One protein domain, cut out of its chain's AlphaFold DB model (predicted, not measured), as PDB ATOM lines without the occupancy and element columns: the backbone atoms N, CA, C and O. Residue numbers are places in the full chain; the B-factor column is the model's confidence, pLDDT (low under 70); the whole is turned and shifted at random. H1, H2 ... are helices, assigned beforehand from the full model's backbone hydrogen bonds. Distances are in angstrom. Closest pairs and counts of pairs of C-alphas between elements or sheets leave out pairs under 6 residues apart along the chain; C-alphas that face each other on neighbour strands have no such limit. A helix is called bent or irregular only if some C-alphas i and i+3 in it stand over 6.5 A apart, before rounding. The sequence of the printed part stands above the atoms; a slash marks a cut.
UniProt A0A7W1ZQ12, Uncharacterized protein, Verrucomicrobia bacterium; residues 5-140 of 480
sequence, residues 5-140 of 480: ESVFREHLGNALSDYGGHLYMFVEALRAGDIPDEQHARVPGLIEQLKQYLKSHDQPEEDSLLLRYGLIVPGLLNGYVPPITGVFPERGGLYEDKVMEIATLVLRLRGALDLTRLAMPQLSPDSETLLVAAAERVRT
ATOM      1  N   GLU A   5     139.959 201.251  68.185       96.62
ATOM      2  CA  GLU A   5     141.381 201.229  68.515       96.62
ATOM      3  C   GLU A   5     142.202 202.139  67.590       96.62
ATOM      4  O   GLU A   5     143.074 202.868  68.061       96.62
ATOM      5  N   SER A   6     141.921 202.132  66.281       95.50
ATOM      6  CA  SER A   6     142.637 202.993  65.334       95.50
ATOM      7  C   SER A   6     142.373 204.474  65.597       95.50
ATOM      8  O   SER A   6     143.322 205.246  65.663       95.50
ATOM      9  N   VAL A   7     141.116 204.867  65.837       96.75
ATOM     10  CA  VAL A   7     140.755 206.264  66.123       96.75
ATOM     11  C   VAL A   7     141.325 206.706  67.468       96.75
ATOM     12  O   VAL A   7     141.880 207.797  67.574       96.75
ATOM     13  N   PHE A   8     141.264 205.849  68.488       97.50
ATOM     14  CA  PHE A   8     141.813 206.156  69.806       97.50
ATOM     15  C   PHE A   8     143.327 206.402  69.765       97.50
ATOM     16  O   PHE A   8     143.817 207.352  70.373       97.50
ATOM     17  N   ARG A   9     144.082 205.604  68.998       95.50
ATOM     18  CA  ARG A   9     145.525 205.836  68.802       95.50
ATOM     19  C   ARG A   9     145.817 207.190  68.170       95.50
ATOM     20  O   ARG A   9     146.812 207.820  68.518       95.50
ATOM     21  N   GLU A  10     144.945 207.666  67.292       95.12
ATOM     22  CA  GLU A  10     145.115 208.975  66.674       95.12
ATOM     23  C   GLU A  10     144.825 210.124  67.647       95.12
ATOM     24  O   GLU A  10     145.511 211.145  67.590       95.12
ATOM     25  N   HIS A  11     143.909 209.937  68.607       95.62
ATOM     26  CA  HIS A  11     143.747 210.844  69.755       95.62
ATOM     27  C   HIS A  11     144.979 210.890  70.647       95.62
ATOM     28  O   HIS A  11     145.437 211.980  70.989       95.62
ATOM     29  N   LEU A  12     145.565 209.734  70.964       95.50
ATOM     30  CA  LEU A  12     146.831 209.672  71.701       95.50
ATOM     31  C   LEU A  12     147.949 210.405  70.944       95.50
ATOM     32  O   LEU A  12     148.689 211.193  71.528       95.50
ATOM     33  N   GLY A  13     148.038 210.196  69.628       93.56
ATOM     34  CA  GLY A  13     148.985 210.901  68.769       93.56
ATOM     35  C   GLY A  13     148.744 212.413  68.720       93.56
ATOM     36  O   GLY A  13     149.703 213.178  68.685       93.56
ATOM     37  N   ASN A  14     147.487 212.864  68.751       92.12
ATOM     38  CA  ASN A  14     147.150 214.287  68.780       92.12
ATOM     39  C   ASN A  14     147.497 214.945  70.130       92.12
ATOM     40  O   ASN A  14     147.942 216.093  70.159       92.12
ATOM     41  N   ALA A  15     147.379 214.205  71.239       93.81
ATOM     42  CA  ALA A  15     147.775 214.667  72.572       93.81
ATOM     43  C   ALA A  15     149.283 214.983  72.679       93.81
ATOM     44  O   ALA A  15     149.688 215.810  73.495       93.81
ATOM     45  N   LEU A  16     150.121 214.423  71.795       94.94
ATOM     46  CA  LEU A  16     151.550 214.759  71.725       94.94
ATOM     47  C   LEU A  16     151.812 216.240  71.402       94.94
ATOM     48  O   LEU A  16     152.895 216.742  71.702       94.94
ATOM     49  N   SER A  17     150.844 216.958  70.821       91.69
ATOM     50  CA  SER A  17     150.967 218.394  70.526       91.69
ATOM     51  C   SER A  17     151.273 219.237  71.772       91.69
ATOM     52  O   SER A  17     152.051 220.189  71.686       91.69
ATOM     53  N   ASP A  18     150.792 218.824  72.949       90.75
ATOM     54  CA  ASP A  18     151.087 219.469  74.237       90.75
ATOM     55  C   ASP A  18     152.570 219.395  74.636       90.75
ATOM     56  O   ASP A  18     153.039 220.143  75.497       90.75
ATOM     57  N   TYR A  19     153.320 218.492  74.005       94.06
ATOM     58  CA  TYR A  19     154.744 218.264  74.225       94.06
ATOM     59  C   TYR A  19     155.614 218.872  73.120       94.06
ATOM     60  O   TYR A  19     156.839 218.750  73.175       94.06
ATOM     61  N   GLY A  20     155.016 219.549  72.132       93.12
ATOM     62  CA  GLY A  20     155.688 219.967  70.899       93.12
ATOM     63  C   GLY A  20     156.961 220.785  71.111       93.12
ATOM     64  O   GLY A  20     157.980 220.495  70.488       93.12
ATOM     65  N   GLY A  21     156.947 221.749  72.038       91.25
ATOM     66  CA  GLY A  21     158.136 222.549  72.358       91.25
ATOM     67  C   GLY A  21     159.296 221.707  72.904       91.25
ATOM     68  O   GLY A  21     160.436 221.860  72.466       91.25
ATOM     69  N   HIS A  22     159.004 220.768  73.809       93.19
ATOM     70  CA  HIS A  22     160.005 219.869  74.389       93.19
ATOM     71  C   HIS A  22     160.524 218.854  73.363       93.19
ATOM     72  O   HIS A  22     161.729 218.627  73.276       93.19
ATOM     73  N   LEU A  23     159.632 218.289  72.546       95.88
ATOM     74  CA  LEU A  23     159.979 217.347  71.481       95.88
ATOM     75  C   LEU A  23     160.847 217.999  70.397       95.88
ATOM     76  O   LEU A  23     161.829 217.406  69.953       95.88
ATOM     77  N   TYR A  24     160.532 219.238  70.011       94.12
ATOM     78  CA  TYR A  24     161.344 220.007  69.070       94.12
ATOM     79  C   TYR A  24     162.762 220.232  69.611       94.12
ATOM     80  O   TYR A  24     163.738 219.901  68.938       94.12
ATOM     81  N   MET A  25     162.884 220.718  70.851       93.44
ATOM     82  CA  MET A  25     164.188 220.915  71.491       93.44
ATOM     83  C   MET A  25     164.983 219.611  71.621       93.44
ATOM     84  O   MET A  25     166.201 219.621  71.463       93.44
ATOM     85  N   PHE A  26     164.314 218.496  71.925       95.81
ATOM     86  CA  PHE A  26     164.944 217.179  71.995       95.81
ATOM     87  C   PHE A  26     165.568 216.771  70.659       95.81
ATOM     88  O   PHE A  26     166.746 216.415  70.618       95.81
ATOM     89  N   VAL A  27     164.815 216.876  69.563       96.12
ATOM     90  CA  VAL A  27     165.307 216.510  68.228       96.12
ATOM     91  C   VAL A  27     166.477 217.390  67.793       96.12
ATOM     92  O   VAL A  27     167.437 216.876  67.219       96.12
ATOM     93  N   GLU A  28     166.437 218.692  68.078       94.75
ATOM     94  CA  GLU A  28     167.548 219.591  67.747       94.75
ATOM     95  C   GLU A  28     168.812 219.254  68.550       94.75
ATOM     96  O   GLU A  28     169.887 219.131  67.963       94.75
ATOM     97  N   ALA A  29     168.687 218.994  69.857       94.25
ATOM     98  CA  ALA A  29     169.816 218.586  70.695       94.25
ATOM     99  C   ALA A  29     170.420 217.240  70.255       94.25
ATOM    100  O   ALA A  29     171.641 217.073  70.237       94.25
ATOM    101  N   LEU A  30     169.570 216.283  69.865       94.88
ATOM    102  CA  LEU A  30     170.005 214.992  69.336       94.88
ATOM    103  C   LEU A  30     170.787 215.167  68.023       94.88
ATOM    104  O   LEU A  30     171.872 214.610  67.875       94.88
ATOM    105  N   ARG A  31     170.278 215.983  67.090       94.62
ATOM    106  CA  ARG A  31     170.938 216.276  65.801       94.62
ATOM    107  C   ARG A  31     172.267 217.004  65.962       94.62
ATOM    108  O   ARG A  31     173.195 216.736  65.204       94.62
ATOM    109  N   ALA A  32     172.348 217.919  66.924       93.62
ATOM    110  CA  ALA A  32     173.566 218.657  67.230       93.62
ATOM    111  C   ALA A  32     174.634 217.792  67.928       93.62
ATOM    112  O   ALA A  32     175.801 218.177  67.962       93.62
ATOM    113  N   GLY A  33     174.260 216.617  68.451       93.00
ATOM    114  CA  GLY A  33     175.146 215.789  69.270       93.00
ATOM    115  C   GLY A  33     175.394 216.385  70.659       93.00
ATOM    116  O   GLY A  33     176.416 216.096  71.276       93.00
ATOM    117  N   ASP A  34     174.473 217.223  71.144       92.69
ATOM    118  CA  ASP A  34     174.601 217.938  72.418       92.69
ATOM    119  C   ASP A  34     174.296 217.050  73.630       92.69
ATOM    120  O   ASP A  34     174.723 217.350  74.748       92.69
ATOM    121  N   ILE A  35     173.553 215.955  73.427       93.50
ATOM    122  CA  ILE A  35     173.244 214.990  74.485       93.50
ATOM    123  C   ILE A  35     174.527 214.209  74.806       93.50
ATOM    124  O   ILE A  35     175.007 213.456  73.957       93.50
ATOM    125  N   PRO A  36     175.095 214.355  76.018       90.62
ATOM    126  CA  PRO A  36     176.382 213.755  76.345       90.62
ATOM    127  C   PRO A  36     176.288 212.233  76.328       90.62
ATOM    128  O   PRO A  36     175.242 211.673  76.655       90.62
ATOM    129  N   ASP A  37     177.378 211.545  75.994       87.69
ATOM    130  CA  ASP A  37     177.444 210.087  76.094       87.69
ATOM    131  C   ASP A  37     177.418 209.599  77.560       87.69
ATOM    132  O   ASP A  37     177.594 210.364  78.513       87.69
ATOM    133  N   GLU A  38     177.186 208.300  77.756       83.38
ATOM    134  CA  GLU A  38     177.171 207.685  79.093       83.38
ATOM    135  C   GLU A  38     178.551 207.658  79.770       83.38
ATOM    136  O   GLU A  38     178.648 207.502  80.987       83.38
ATOM    137  N   GLN A  39     179.626 207.809  78.994       81.94
ATOM    138  CA  GLN A  39     181.013 207.761  79.456       81.94
ATOM    139  C   GLN A  39     181.531 209.145  79.882       81.94
ATOM    140  O   GLN A  39     182.646 209.262  80.399       81.94
ATOM    141  N   HIS A  40     180.728 210.198  79.716       84.00
ATOM    142  CA  HIS A  40     181.108 211.561  80.035       84.00
ATOM    143  C   HIS A  40     181.417 211.701  81.531       84.00
ATOM    144  O   HIS A  40     180.548 211.532  82.386       84.00
ATOM    145  N   ALA A  41     182.647 212.107  81.865       82.75
ATOM    146  CA  ALA A  41     183.209 212.022  83.220       82.75
ATOM    147  C   ALA A  41     182.363 212.653  84.346       82.75
ATOM    148  O   ALA A  41     182.474 212.249  85.501       82.75
ATOM    149  N   ARG A  42     181.534 213.660  84.035       80.25
ATOM    150  CA  ARG A  42     180.685 214.368  85.015       80.25
ATOM    151  C   ARG A  42     179.226 213.905  85.053       80.25
ATOM    152  O   ARG A  42     178.540 214.188  86.025       80.25
ATOM    153  N   VAL A  43     178.743 213.232  84.012       86.81
ATOM    154  CA  VAL A  43     177.312 212.928  83.839       86.81
ATOM    155  C   VAL A  43     176.798 211.892  84.846       86.81
ATOM    156  O   VAL A  43     175.769 212.168  85.461       86.81
ATOM    157  N   PRO A  44     177.502 210.774  85.126       88.94
ATOM    158  CA  PRO A  44     177.007 209.756  86.056       88.94
ATOM    159  C   PRO A  44     176.672 210.293  87.455       88.94
ATOM    160  O   PRO A  44     175.639 209.946  88.019       88.94
ATOM    161  N   GLY A  45     177.507 211.186  88.001       87.75
ATOM    162  CA  GLY A  45     177.277 211.769  89.327       87.75
ATOM    163  C   GLY A  45     176.071 212.712  89.384       87.75
ATOM    164  O   GLY A  45     175.371 212.750  90.393       87.75
ATOM    165  N   LEU A  46     175.807 213.449  88.300       88.62
ATOM    166  CA  LEU A  46     174.646 214.338  88.196       88.62
ATOM    167  C   LEU A  46     173.354 213.542  87.978       88.62
ATOM    168  O   LEU A  46     172.333 213.865  88.579       88.62
ATOM    169  N   ILE A  47     173.412 212.475  87.171       91.44
ATOM    170  CA  ILE A  47     172.293 211.543  86.989       91.44
ATOM    171  C   ILE A  47     171.904 210.911  88.321       91.44
ATOM    172  O   ILE A  47     170.723 210.863  88.636       91.44
ATOM    173  N   GLU A  48     172.869 210.459  89.122       91.56
ATOM    174  CA  GLU A  48     172.569 209.834  90.412       91.56
ATOM    175  C   GLU A  48     171.869 210.807  91.377       91.56
ATOM    176  O   GLU A  48     170.889 210.442  92.021       91.56
ATOM    177  N   GLN A  49     172.300 212.074  91.419       90.44
ATOM    178  CA  GLN A  49     171.609 213.115  92.195       90.44
ATOM    179  C   GLN A  49     170.168 213.324  91.712       90.44
ATOM    180  O   GLN A  49     169.245 213.404  92.524       90.44
ATOM    181  N   LEU A  50     169.964 213.377  90.394       92.12
ATOM    182  CA  LEU A  50     168.639 213.525  89.798       92.12
ATOM    183  C   LEU A  50     167.741 212.312  90.087       92.12
ATOM    184  O   LEU A  50     166.592 212.493  90.479       92.12
ATOM    185  N   LYS A  51     168.265 211.086  89.969       95.25
ATOM    186  CA  LYS A  51     167.545 209.851  90.314       95.25
ATOM    187  C   LYS A  51     167.127 209.828  91.780       95.25
ATOM    188  O   LYS A  51     165.995 209.461  92.087       95.25
ATOM    189  N   GLN A  52     168.009 210.242  92.689       93.81
ATOM    190  CA  GLN A  52     167.698 210.332  94.119       93.81
ATOM    191  C   GLN A  52     166.579 211.333  94.397       93.81
ATOM    192  O   GLN A  52     165.672 211.022  95.168       93.81
ATOM    193  N   TYR A  53     166.614 212.494  93.741       93.88
ATOM    194  CA  TYR A  53     165.556 213.494  93.840       93.88
ATOM    195  C   TYR A  53     164.221 212.972  93.294       93.88
ATOM    196  O   TYR A  53     163.204 213.031  93.976       93.88
ATOM    197  N   LEU A  54     164.218 212.402  92.092       95.38
ATOM    198  CA  LEU A  54     163.027 211.823  91.470       95.38
ATOM    199  C   LEU A  54     162.414 210.711  92.337       95.38
ATOM    200  O   LEU A  54     161.208 210.679  92.574       95.38
ATOM    201  N   LYS A  55     163.258 209.850  92.913       96.25
ATOM    202  CA  LYS A  55     162.836 208.803  93.847       96.25
ATOM    203  C   LYS A  55     162.268 209.362  95.155       96.25
ATOM    204  O   LYS A  55     161.307 208.798  95.669       96.25
ATOM    205  N   SER A  56     162.834 210.436  95.711       95.62
ATOM    206  CA  SER A  56     162.308 211.044  96.945       95.62
ATOM    207  C   SER A  56     160.955 211.737  96.751       95.62
ATOM    208  O   SER A  56     160.272 211.994  97.740       95.62
ATOM    209  N   HIS A  57     160.558 211.981  95.499       94.50
ATOM    210  CA  HIS A  57     159.273 212.563  95.103       94.50
ATOM    211  C   HIS A  57     158.311 211.536  94.474       94.50
ATOM    212  O   HIS A  57     157.330 211.932  93.854       94.50
ATOM    213  N   ASP A  58     158.569 210.231  94.642       94.00
ATOM    214  CA  ASP A  58     157.729 209.128  94.136       94.00
ATOM    215  C   ASP A  58     157.567 209.101  92.600       94.00
ATOM    216  O   ASP A  58     156.550 208.678  92.058       94.00
ATOM    217  N   GLN A  59     158.591 209.564  91.876       93.44
ATOM    218  CA  GLN A  59     158.613 209.625  90.410       93.44
ATOM    219  C   GLN A  59     159.934 209.072  89.847       93.44
ATOM    220  O   GLN A  59     160.652 209.796  89.160       93.44
ATOM    221  N   PRO A  60     160.319 207.818  90.161       95.56
ATOM    222  CA  PRO A  60     161.605 207.267  89.739       95.56
ATOM    223  C   PRO A  60     161.735 207.217  88.209       95.56
ATOM    224  O   PRO A  60     160.791 206.868  87.505       95.56
ATOM    225  N   GLU A  61     162.937 207.503  87.710       96.38
ATOM    226  CA  GLU A  61     163.269 207.455  86.287       96.38
ATOM    227  C   GLU A  61     164.602 206.729  86.082       96.38
ATOM    228  O   GLU A  61     165.601 207.032  86.735       96.38
ATOM    229  N   GLU A  62     164.621 205.784  85.146       95.12
ATOM    230  CA  GLU A  62     165.773 204.928  84.856       95.12
ATOM    231  C   GLU A  62     166.290 205.078  83.423       95.12
ATOM    232  O   GLU A  62     167.384 204.609  83.108       95.12
ATOM    233  N   ASP A  63     165.541 205.758  82.557       95.56
ATOM    234  CA  ASP A  63     165.919 205.976  81.172       95.56
ATOM    235  C   ASP A  63     167.097 206.944  81.060       95.56
ATOM    236  O   ASP A  63     166.992 208.156  81.274       95.56
ATOM    237  N   SER A  64     168.247 206.368  80.713       94.00
ATOM    238  CA  SER A  64     169.514 207.078  80.554       94.00
ATOM    239  C   SER A  64     169.405 208.240  79.566       94.00
ATOM    240  O   SER A  64     170.003 209.290  79.799       94.00
ATOM    241  N   LEU A  65     168.646 208.094  78.475       95.25
ATOM    242  CA  LEU A  65     168.510 209.146  77.471       95.25
ATOM    243  C   LEU A  65     167.739 210.342  78.033       95.25
ATOM    244  O   LEU A  65     168.205 211.475  77.900       95.25
ATOM    245  N   LEU A  66     166.611 210.095  78.706       96.25
ATOM    246  CA  LEU A  66     165.809 211.157  79.321       96.25
ATOM    247  C   LEU A  66     166.609 211.926  80.373       96.25
ATOM    248  O   LEU A  66     166.637 213.158  80.355       96.25
ATOM    249  N   LEU A  67     167.310 211.208  81.253       95.31
ATOM    250  CA  LEU A  67     168.114 211.805  82.318       95.31
ATOM    251  C   LEU A  67     169.270 212.641  81.749       95.31
ATOM    252  O   LEU A  67     169.487 213.766  82.196       95.31
ATOM    253  N   ARG A  68     169.983 212.133  80.733       94.31
ATOM    254  CA  ARG A  68     171.069 212.868  80.054       94.31
ATOM    255  C   ARG A  68     170.556 214.101  79.323       94.31
ATOM    256  O   ARG A  68     171.187 215.152  79.412       94.31
ATOM    257  N   TYR A  69     169.413 213.995  78.650       94.44
ATOM    258  CA  TYR A  69     168.771 215.135  78.006       94.44
ATOM    259  C   TYR A  69     168.364 216.204  79.028       94.44
ATOM    260  O   TYR A  69     168.684 217.377  78.856       94.44
ATOM    261  N   GLY A  70     167.737 215.810  80.141       92.69
ATOM    262  CA  GLY A  70     167.341 216.742  81.198       92.69
ATOM    263  C   GLY A  70     168.505 217.607  81.698       92.69
ATOM    264  O   GLY A  70     168.335 218.808  81.903       92.69
ATOM    265  N   LEU A  71     169.708 217.031  81.821       91.62
ATOM    266  CA  LEU A  71     170.907 217.752  82.265       91.62
ATOM    267  C   LEU A  71     171.362 218.867  81.312       91.62
ATOM    268  O   LEU A  71     172.101 219.748  81.761       91.62
ATOM    269  N   ILE A  72     170.969 218.850  80.035       91.12
ATOM    270  CA  ILE A  72     171.430 219.846  79.058       91.12
ATOM    271  C   ILE A  72     170.417 220.949  78.756       91.12
ATOM    272  O   ILE A  72     170.808 222.036  78.339       91.12
ATOM    273  N   VAL A  73     169.121 220.717  78.983       89.12
ATOM    274  CA  VAL A  73     168.072 221.670  78.580       89.12
ATOM    275  C   VAL A  73     168.256 223.062  79.196       89.12
ATOM    276  O   VAL A  73     168.227 224.034  78.437       89.12
ATOM    277  N   PRO A  74     168.521 223.221  80.510       87.94
ATOM    278  CA  PRO A  74     168.779 224.548  81.062       87.94
ATOM    279  C   PRO A  74     170.011 225.213  80.436       87.94
ATOM    280  O   PRO A  74     170.011 226.424  80.224       87.94
ATOM    281  N   GLY A  75     171.059 224.449  80.118       86.81
ATOM    282  CA  GLY A  75     172.247 224.974  79.445       86.81
ATOM    283  C   GLY A  75     171.965 225.428  78.011       86.81
ATOM    284  O   GLY A  75     172.413 226.509  77.633       86.81
ATOM    285  N   LEU A  76     171.161 224.671  77.255       87.00
ATOM    286  CA  LEU A  76     170.697 225.047  75.914       87.00
ATOM    287  C   LEU A  76     169.906 226.359  75.938       87.00
ATOM    288  O   LEU A  76     170.201 227.267  75.163       87.00
ATOM    289  N   LEU A  77     168.957 226.500  76.871       85.12
ATOM    290  CA  LEU A  77     168.152 227.721  77.021       85.12
ATOM    291  C   LEU A  77     168.994 228.957  77.378       85.12
ATOM    292  O   LEU A  77     168.607 230.076  77.052       85.12
ATOM    293  N   ASN A  78     170.149 228.761  78.020       84.62
ATOM    294  CA  ASN A  78     171.083 229.829  78.384       84.62
ATOM    295  C   ASN A  78     172.251 230.002  77.389       84.62
ATOM    296  O   ASN A  78     173.122 230.842  77.618       84.62
ATOM    297  N   GLY A  79     172.293 229.227  76.297       84.00
ATOM    298  CA  GLY A  79     173.335 229.318  75.268       84.00
ATOM    299  C   GLY A  79     174.725 228.841  75.714       84.00
ATOM    300  O   GLY A  79     175.734 229.371  75.249       84.00
ATOM    301  N   TYR A  80     174.807 227.882  76.639       83.75
ATOM    302  CA  TYR A  80     176.081 227.339  77.128       83.75
ATOM    303  C   TYR A  80     176.708 226.332  76.153       83.75
ATOM    304  O   TYR A  80     176.004 225.563  75.505       83.75
ATOM    305  N   VAL A  81     178.048 226.298  76.095       80.88
ATOM    306  CA  VAL A  81     178.824 225.356  75.266       80.88
ATOM    307  C   VAL A  81     179.995 224.775  76.086       80.88
ATOM    308  O   VAL A  81     180.904 225.531  76.440       80.88
ATOM    309  N   PRO A  82     180.022 223.458  76.394       78.88
ATOM    310  CA  PRO A  82     178.954 222.482  76.149       78.88
ATOM    311  C   PRO A  82     177.703 222.792  76.996       78.88
ATOM    312  O   PRO A  82     177.843 223.352  78.088       78.88
ATOM    313  N   PRO A  83     176.493 222.407  76.555       81.31
ATOM    314  CA  PRO A  83     175.239 222.799  77.199       81.31
ATOM    315  C   PRO A  83     174.932 222.026  78.493       81.31
ATOM    316  O   PRO A  83     173.785 221.937  78.902       81.31
ATOM    317  N   ILE A  84     175.931 221.467  79.175       81.00
ATOM    318  CA  ILE A  84     175.727 220.744  80.436       81.00
ATOM    319  C   ILE A  84     175.452 221.755  81.548       81.00
ATOM    320  O   ILE A  84     176.249 222.665  81.790       81.00
ATOM    321  N   THR A  85     174.331 221.575  82.245       72.06
ATOM    322  CA  THR A  85     173.899 222.483  83.310       72.06
ATOM    323  C   THR A  85     174.967 222.629  84.395       72.06
ATOM    324  O   THR A  85     175.558 221.653  84.861       72.06
ATOM    325  N   GLY A  86     175.205 223.890  84.773       63.03
ATOM    326  CA  GLY A  86     176.299 224.334  85.628       63.03
ATOM    327  C   GLY A  86     176.447 223.541  86.924       63.03
ATOM    328  O   GLY A  86     175.551 223.488  87.763       63.03
ATOM    329  N   VAL A  87     177.638 222.973  87.079       55.25
ATOM    330  CA  VAL A  87     178.147 222.311  88.279       55.25
ATOM    331  C   VAL A  87     178.879 223.361  89.122       55.25
ATOM    332  O   VAL A  87     179.657 224.137  88.565       55.25
ATOM    333  N   PHE A  88     178.708 223.391  90.451       52.66
ATOM    334  CA  PHE A  88     179.594 224.209  91.296       52.66
ATOM    335  C   PHE A  88     181.051 223.741  91.130       52.66
ATOM    336  O   PHE A  88     181.316 222.561  91.386       52.66
ATOM    337  N   PRO A  89     182.018 224.630  90.820       45.25
ATOM    338  CA  PRO A  89     183.440 224.273  90.797       45.25
ATOM    339  C   PRO A  89     183.928 223.663  92.122       45.25
ATOM    340  O   PRO A  89     184.849 222.855  92.128       45.25
ATOM    341  N   GLU A  90     183.279 224.022  93.235       50.78
ATOM    342  CA  GLU A  90     183.659 223.625  94.596       50.78
ATOM    343  C   GLU A  90     182.912 222.386  95.128       50.78
ATOM    344  O   GLU A  90     183.314 221.837  96.152       50.78
ATOM    345  N   ARG A  91     181.811 221.949  94.488       52.75
ATOM    346  CA  ARG A  91     180.913 220.909  95.050       52.75
ATOM    347  C   ARG A  91     180.406 219.846  94.079       52.75
ATOM    348  O   ARG A  91     179.744 218.917  94.525       52.75
ATOM    349  N   GLY A  92     180.697 219.934  92.781       60.50
ATOM    350  CA  GLY A  92     180.485 218.801  91.871       60.50
ATOM    351  C   GLY A  92     179.026 218.344  91.668       60.50
ATOM    352  O   GLY A  92     178.827 217.260  91.126       60.50
ATOM    353  N   GLY A  93     178.017 219.124  92.083       69.94
ATOM    354  CA  GLY A  93     176.601 218.734  92.037       69.94
ATOM    355  C   GLY A  93     175.636 219.857  91.651       69.94
ATOM    356  O   GLY A  93     176.045 221.014  91.506       69.94
ATOM    357  N   LEU A  94     174.365 219.485  91.481       79.19
ATOM    358  CA  LEU A  94     173.238 220.372  91.184       79.19
ATOM    359  C   LEU A  94     172.693 220.992  92.487       79.19
ATOM    360  O   LEU A  94     172.671 220.331  93.523       79.19
ATOM    361  N   TYR A  95     172.236 222.249  92.454       81.19
ATOM    362  CA  TYR A  95     171.435 222.809  93.556       81.19
ATOM    363  C   TYR A  95     169.953 222.461  93.386       81.19
ATOM    364  O   TYR A  95     169.498 222.208  92.273       81.19
ATOM    365  N   GLU A  96     169.212 222.484  94.493       80.06
ATOM    366  CA  GLU A  96     167.840 221.974  94.616       80.06
ATOM    367  C   GLU A  96     166.876 222.501  93.540       80.06
ATOM    368  O   GLU A  96     166.303 221.697  92.804       80.06
ATOM    369  N   ASP A  97     166.781 223.823  93.352       83.50
ATOM    370  CA  ASP A  97     165.889 224.409  92.338       83.50
ATOM    371  C   ASP A  97     166.214 223.920  90.919       83.50
ATOM    372  O   ASP A  97     165.321 223.708  90.098       83.50
ATOM    373  N   LYS A  98     167.502 223.709  90.619       86.19
ATOM    374  CA  LYS A  98     167.920 223.234  89.301       86.19
ATOM    375  C   LYS A  98     167.598 221.760  89.101       86.19
ATOM    376  O   LYS A  98     167.216 221.379  87.999       86.19
ATOM    377  N   VAL A  99     167.724 220.939  90.146       88.94
ATOM    378  CA  VAL A  99     167.300 219.532  90.091       88.94
ATOM    379  C   VAL A  99     165.796 219.444  89.845       88.94
ATOM    380  O   VAL A  99     165.379 218.661  89.000       88.94
ATOM    381  N   MET A 100     164.997 220.281  90.512       90.06
ATOM    382  CA  MET A 100     163.545 220.351  90.321       90.06
ATOM    383  C   MET A 100     163.158 220.739  88.883       90.06
ATOM    384  O   MET A 100     162.291 220.106  88.275       90.06
ATOM    385  N   GLU A 101     163.811 221.757  88.315       91.06
ATOM    386  CA  GLU A 101     163.597 222.173  86.922       91.06
ATOM    387  C   GLU A 101     163.927 221.037  85.943       91.06
ATOM    388  O   GLU A 101     163.122 220.707  85.071       91.06
ATOM    389  N   ILE A 102     165.080 220.388  86.126       92.31
ATOM    390  CA  ILE A 102     165.511 219.257  85.296       92.31
ATOM    391  C   ILE A 102     164.542 218.076  85.434       92.31
ATOM    392  O   ILE A 102     164.131 217.505  84.425       92.31
ATOM    393  N   ALA A 103     164.138 217.729  86.657       93.69
ATOM    394  CA  ALA A 103     163.175 216.665  86.928       93.69
ATOM    395  C   ALA A 103     161.848 216.910  86.198       93.69
ATOM    396  O   ALA A 103     161.324 216.008  85.552       93.69
ATOM    397  N   THR A 104     161.351 218.150  86.211       92.38
ATOM    398  CA  THR A 104     160.127 218.529  85.489       92.38
ATOM    399  C   THR A 104     160.253 218.268  83.984       92.38
ATOM    400  O   THR A 104     159.338 217.726  83.367       92.38
ATOM    401  N   LEU A 105     161.394 218.615  83.384       91.56
ATOM    402  CA  LEU A 105     161.654 218.407  81.955       91.56
ATOM    403  C   LEU A 105     161.778 216.922  81.590       91.56
ATOM    404  O   LEU A 105     161.250 216.493  80.564       91.56
ATOM    405  N   VAL A 106     162.431 216.134  82.447       95.00
ATOM    406  CA  VAL A 106     162.527 214.676  82.300       95.00
ATOM    407  C   VAL A 106     161.138 214.045  82.311       95.00
ATOM    408  O   VAL A 106     160.798 213.289  81.402       95.00
ATOM    409  N   LEU A 107     160.301 214.415  83.283       93.94
ATOM    410  CA  LEU A 107     158.945 213.880  83.412       93.94
ATOM    411  C   LEU A 107     158.035 214.303  82.251       93.94
ATOM    412  O   LEU A 107     157.182 213.527  81.825       93.94
ATOM    413  N   ARG A 108     158.250 215.494  81.673       92.94
ATOM    414  CA  ARG A 108     157.566 215.910  80.440       92.94
ATOM    415  C   ARG A 108     157.900 214.998  79.259       92.94
ATOM    416  O   ARG A 108     156.983 214.558  78.573       92.94
ATOM    417  N   LEU A 109     159.173 214.685  79.013       94.44
ATOM    418  CA  LEU A 109     159.520 213.754  77.932       94.44
ATOM    419  C   LEU A 109     159.110 212.311  78.236       94.44
ATOM    420  O   LEU A 109     158.744 211.593  77.310       94.44
ATOM    421  N   ARG A 110     159.119 211.894  79.508       95.69
ATOM    422  CA  ARG A 110     158.556 210.606  79.936       95.69
ATOM    423  C   ARG A 110     157.084 210.488  79.534       95.69
ATOM    424  O   ARG A 110     156.726 209.497  78.906       95.69
ATOM    425  N   GLY A 111     156.269 211.513  79.795       94.00
ATOM    426  CA  GLY A 111     154.868 211.552  79.353       94.00
ATOM    427  C   GLY A 111     154.721 211.402  77.834       94.00
ATOM    428  O   GLY A 111     154.003 210.523  77.361       94.00
ATOM    429  N   ALA A 112     155.490 212.174  77.055       95.69
ATOM    430  CA  ALA A 112     155.493 212.063  75.591       95.69
ATOM    431  C   ALA A 112     155.912 210.664  75.100       95.69
ATOM    432  O   ALA A 112     155.355 210.136  74.136       95.69
ATOM    433  N   LEU A 113     156.888 210.049  75.764       96.00
ATOM    434  CA  LEU A 113     157.371 208.711  75.451       96.00
ATOM    435  C   LEU A 113     156.301 207.648  75.729       96.00
ATOM    436  O   LEU A 113     156.048 206.799  74.874       96.00
ATOM    437  N   ASP A 114     155.650 207.709  76.890       94.38
ATOM    438  CA  ASP A 114     154.599 206.768  77.278       94.38
ATOM    439  C   ASP A 114     153.372 206.890  76.361       94.38
ATOM    440  O   ASP A 114     152.880 205.873  75.864       94.38
ATOM    441  N   LEU A 115     152.954 208.114  76.018       95.25
ATOM    442  CA  LEU A 115     151.920 208.343  75.005       95.25
ATOM    443  C   LEU A 115     152.303 207.760  73.644       95.25
ATOM    444  O   LEU A 115     151.479 207.125  72.987       95.25
ATOM    445  N   THR A 116     153.553 207.943  73.216       96.81
ATOM    446  CA  THR A 116     154.005 207.458  71.907       96.81
ATOM    447  C   THR A 116     154.011 205.936  71.838       96.81
ATOM    448  O   THR A 116     153.628 205.376  70.812       96.81
ATOM    449  N   ARG A 117     154.368 205.245  72.930       95.88
ATOM    450  CA  ARG A 117     154.272 203.777  73.008       95.88
ATOM    451  C   ARG A 117     152.844 203.286  72.795       95.88
ATOM    452  O   ARG A 117     152.642 202.284  72.115       95.88
ATOM    453  N   LEU A 118     151.869 203.990  73.368       94.44
ATOM    454  CA  LEU A 118     150.454 203.649  73.230       94.44
ATOM    455  C   LEU A 118     149.914 204.000  71.835       94.44
ATOM    456  O   LEU A 118     149.175 203.213  71.245       94.44
ATOM    457  N   ALA A 119     150.299 205.156  71.289       94.38
ATOM    458  CA  ALA A 119     149.856 205.619  69.975       94.38
ATOM    459  C   ALA A 119     150.477 204.815  68.819       94.38
ATOM    460  O   ALA A 119     149.833 204.593  67.793       94.38
ATOM    461  N   MET A 120     151.729 204.369  68.969       95.06
ATOM    462  CA  MET A 120     152.533 203.754  67.906       95.06
ATOM    463  C   MET A 120     153.183 202.432  68.358       95.06
ATOM    464  O   MET A 120     154.410 202.297  68.320       95.06
ATOM    465  N   PRO A 121     152.388 201.417  68.751       93.88
ATOM    466  CA  PRO A 121     152.901 200.175  69.339       93.88
ATOM    467  C   PRO A 121     153.763 199.332  68.384       93.88
ATOM    468  O   PRO A 121     154.438 198.402  68.813       93.88
ATOM    469  N   GLN A 122     153.738 199.630  67.083       93.38
ATOM    470  CA  GLN A 122     154.553 198.973  66.063       93.38
ATOM    471  C   GLN A 122     156.023 199.426  66.036       93.38
ATOM    472  O   GLN A 122     156.829 198.805  65.341       93.38
ATOM    473  N   LEU A 123     156.369 200.530  66.706       93.50
ATOM    474  CA  LEU A 123     157.730 201.063  66.712       93.50
ATOM    475  C   LEU A 123     158.649 200.278  67.655       93.50
ATOM    476  O   LEU A 123     158.205 199.582  68.567       93.50
ATOM    477  N   SER A 124     159.961 200.414  67.434       92.00
ATOM    478  CA  SER A 124     160.969 199.941  68.388       92.00
ATOM    479  C   SER A 124     160.691 200.538  69.776       92.00
ATOM    480  O   SER A 124     160.385 201.727  69.853       92.00
ATOM    481  N   PRO A 125     160.831 199.769  70.874       89.88
ATOM    482  CA  PRO A 125     160.604 200.282  72.227       89.88
ATOM    483  C   PRO A 125     161.702 201.246  72.711       89.88
ATOM    484  O   PRO A 125     161.594 201.782  73.814       89.88
ATOM    485  N   ASP A 126     162.755 201.431  71.909       94.75
ATOM    486  CA  ASP A 126     163.844 202.374  72.150       94.75
ATOM    487  C   ASP A 126     163.349 203.827  72.243       94.75
ATOM    488  O   ASP A 126     162.584 204.310  71.404       94.75
ATOM    489  N   SER A 127     163.816 204.535  73.271       95.81
ATOM    490  CA  SER A 127     163.323 205.864  73.626       95.81
ATOM    491  C   SER A 127     163.708 206.940  72.619       95.81
ATOM    492  O   SER A 127     162.908 207.840  72.375       95.81
ATOM    493  N   GLU A 128     164.885 206.841  71.996       96.12
ATOM    494  CA  GLU A 128     165.289 207.776  70.943       96.12
ATOM    495  C   GLU A 128     164.338 207.670  69.749       96.12
ATOM    496  O   GLU A 128     163.759 208.668  69.316       96.12
ATOM    497  N   THR A 129     164.107 206.442  69.279       96.62
ATOM    498  CA  THR A 129     163.206 206.146  68.159       96.62
ATOM    499  C   THR A 129     161.797 206.684  68.413       96.62
ATOM    500  O   THR A 129     161.209 207.332  67.543       96.62
ATOM    501  N   LEU A 130     161.255 206.442  69.608       97.62
ATOM    502  CA  LEU A 130     159.911 206.881  69.977       97.62
ATOM    503  C   LEU A 130     159.815 208.409  70.075       97.62
ATOM    504  O   LEU A 130     158.897 208.992  69.508       97.62
ATOM    505  N   LEU A 131     160.768 209.084  70.722       97.44
ATOM    506  CA  LEU A 131     160.740 210.546  70.849       97.44
ATOM    507  C   LEU A 131     160.912 211.257  69.499       97.44
ATOM    508  O   LEU A 131     160.265 212.276  69.252       97.44
ATOM    509  N   VAL A 132     161.734 210.708  68.598       97.12
ATOM    510  CA  VAL A 132     161.857 211.218  67.223       97.12
ATOM    511  C   VAL A 132     160.540 211.044  66.462       97.12
ATOM    512  O   VAL A 132     160.093 211.980  65.795       97.12
ATOM    513  N   ALA A 133     159.879 209.889  66.585       96.62
ATOM    514  CA  ALA A 133     158.575 209.658  65.963       96.62
ATOM    515  C   ALA A 133     157.484 210.583  66.531       96.62
ATOM    516  O   ALA A 133     156.670 211.117  65.775       96.62
ATOM    517  N   ALA A 134     157.503 210.832  67.842       96.81
ATOM    518  CA  ALA A 134     156.602 211.766  68.507       96.81
ATOM    519  C   ALA A 134     156.757 213.189  67.955       96.81
ATOM    520  O   ALA A 134     155.776 213.829  67.575       96.81
ATOM    521  N   ALA A 135     158.001 213.668  67.849       96.62
ATOM    522  CA  ALA A 135     158.304 214.981  67.292       96.62
ATOM    523  C   ALA A 135     157.843 215.106  65.831       96.62
ATOM    524  O   ALA A 135     157.293 216.138  65.439       96.62
ATOM    525  N   GLU A 136     158.016 214.051  65.029       95.56
ATOM    526  CA  GLU A 136     157.547 214.037  63.641       95.56
ATOM    527  C   GLU A 136     156.019 214.114  63.552       95.56
ATOM    528  O   GLU A 136     155.489 214.886  62.750       95.56
ATOM    529  N   ARG A 137     155.306 213.378  64.411       93.94
ATOM    530  CA  ARG A 137     153.836 213.385  64.473       93.94
ATOM    531  C   ARG A 137     153.262 214.744  64.869       93.94
ATOM    532  O   ARG A 137     152.197 215.110  64.374       93.94
ATOM    533  N   VAL A 138     153.957 215.495  65.726       94.25
ATOM    534  CA  VAL A 138     153.588 216.879  66.071       94.25
ATOM    535  C   VAL A 138     153.863 217.832  64.908       94.25
ATOM    536  O   VAL A 138     153.057 218.713  64.625       94.25
ATOM    537  N   ARG A 139     154.983 217.647  64.198       92.44
ATOM    538  CA  ARG A 139     155.349 218.468  63.035       92.44
ATOM    539  C   ARG A 139     154.422 218.250  61.837       92.44
ATOM    540  O   ARG A 139     154.254 219.152  61.019       92.44
ATOM    541  N   THR A 140     153.854 217.054  61.723       90.12
ATOM    542  CA  THR A 140     152.952 216.645  60.644       90.12
ATOM    543  C   THR A 140     151.571 216.309  61.217       90.12
ATOM    544  O   THR A 140     151.220 215.136  61.359       90.12
TER     545      THR A 140
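AT A GLANCE: This is residues 5 to 140 of the 480 residues of an uncharacterized protein of Verrucomicrobia bacterium (UniProt A0A7W1ZQ12). A long helix, H5, is the spine of an elongated body, with H2, H3, H6 and the second arm of the bent helix H1 crossing it. The first arm of H1 runs beside the last part of H5, and the loop around Glu 90 lies at the opposite end of the longest axis. The printed part has 136 residues, with six named helices, H1 to H6 in chain order, and no named strand: all helix. It is compact, with a radius of gyration of the C-alphas of 15.3 A, and spans 54 by 32 by 24 A.

HOW THE PARTS SIT: H5, residues 96 to 119, is the hub, touching five other helices. H1, residues 5 to 32, was assigned as one helix by its hydrogen bonds but is bent, with C-alphas 18 and 21 7.9 A apart; its arms H1a, residues 5 to 18, and H1b, residues 21 to 32, are about perpendicular at 81 degrees. H1a touches residues 112 to 119 of H5 at a shallow tilt of 24 degrees, opposite ways; the closest C-alphas, of Arg 9 and Ala 119, are 4.5 A apart. H6, residues 127 to 139, touches H5 about perpendicular at 78 degrees, closest at the C-alphas of Leu 113 and Leu 131, 6.0 A. H3, residues 64 to 70, touches H5 at a steep tilt of 55 degrees, with C-alphas 70 and 102 closest at 5.1 A. H2, residues 43 to 56, touches H5 with C-alphas 50 and 99 closest at 6.2 A. H4, residues 73 to 77, only just touches H5, with 3 pairs of C-alphas within 8 A. Each O i to N i+4 pair is within hydrogen-bond range in H1b and H2 to H6, and 7 of 10 are in H1a.

IN THESE COORDINATES: H5 measures 34.6 A, H1a 21.4 A, H2 20.0 A, H6 18.3 A and H1b 16.7 A. C-alpha 5 is at (141.381, 201.229, 68.515) and C-alpha 139, ending H6, at (155.349, 218.468, 63.035).

THE WHOLE: The C-alphas of Glu 5 and Glu 90, the two farthest apart, are 54.5 A apart. The printed part has no cut. The link from H4 to H5, 18 residues, is long; within it, residues 86 to 93 are under 70 in pLDDT.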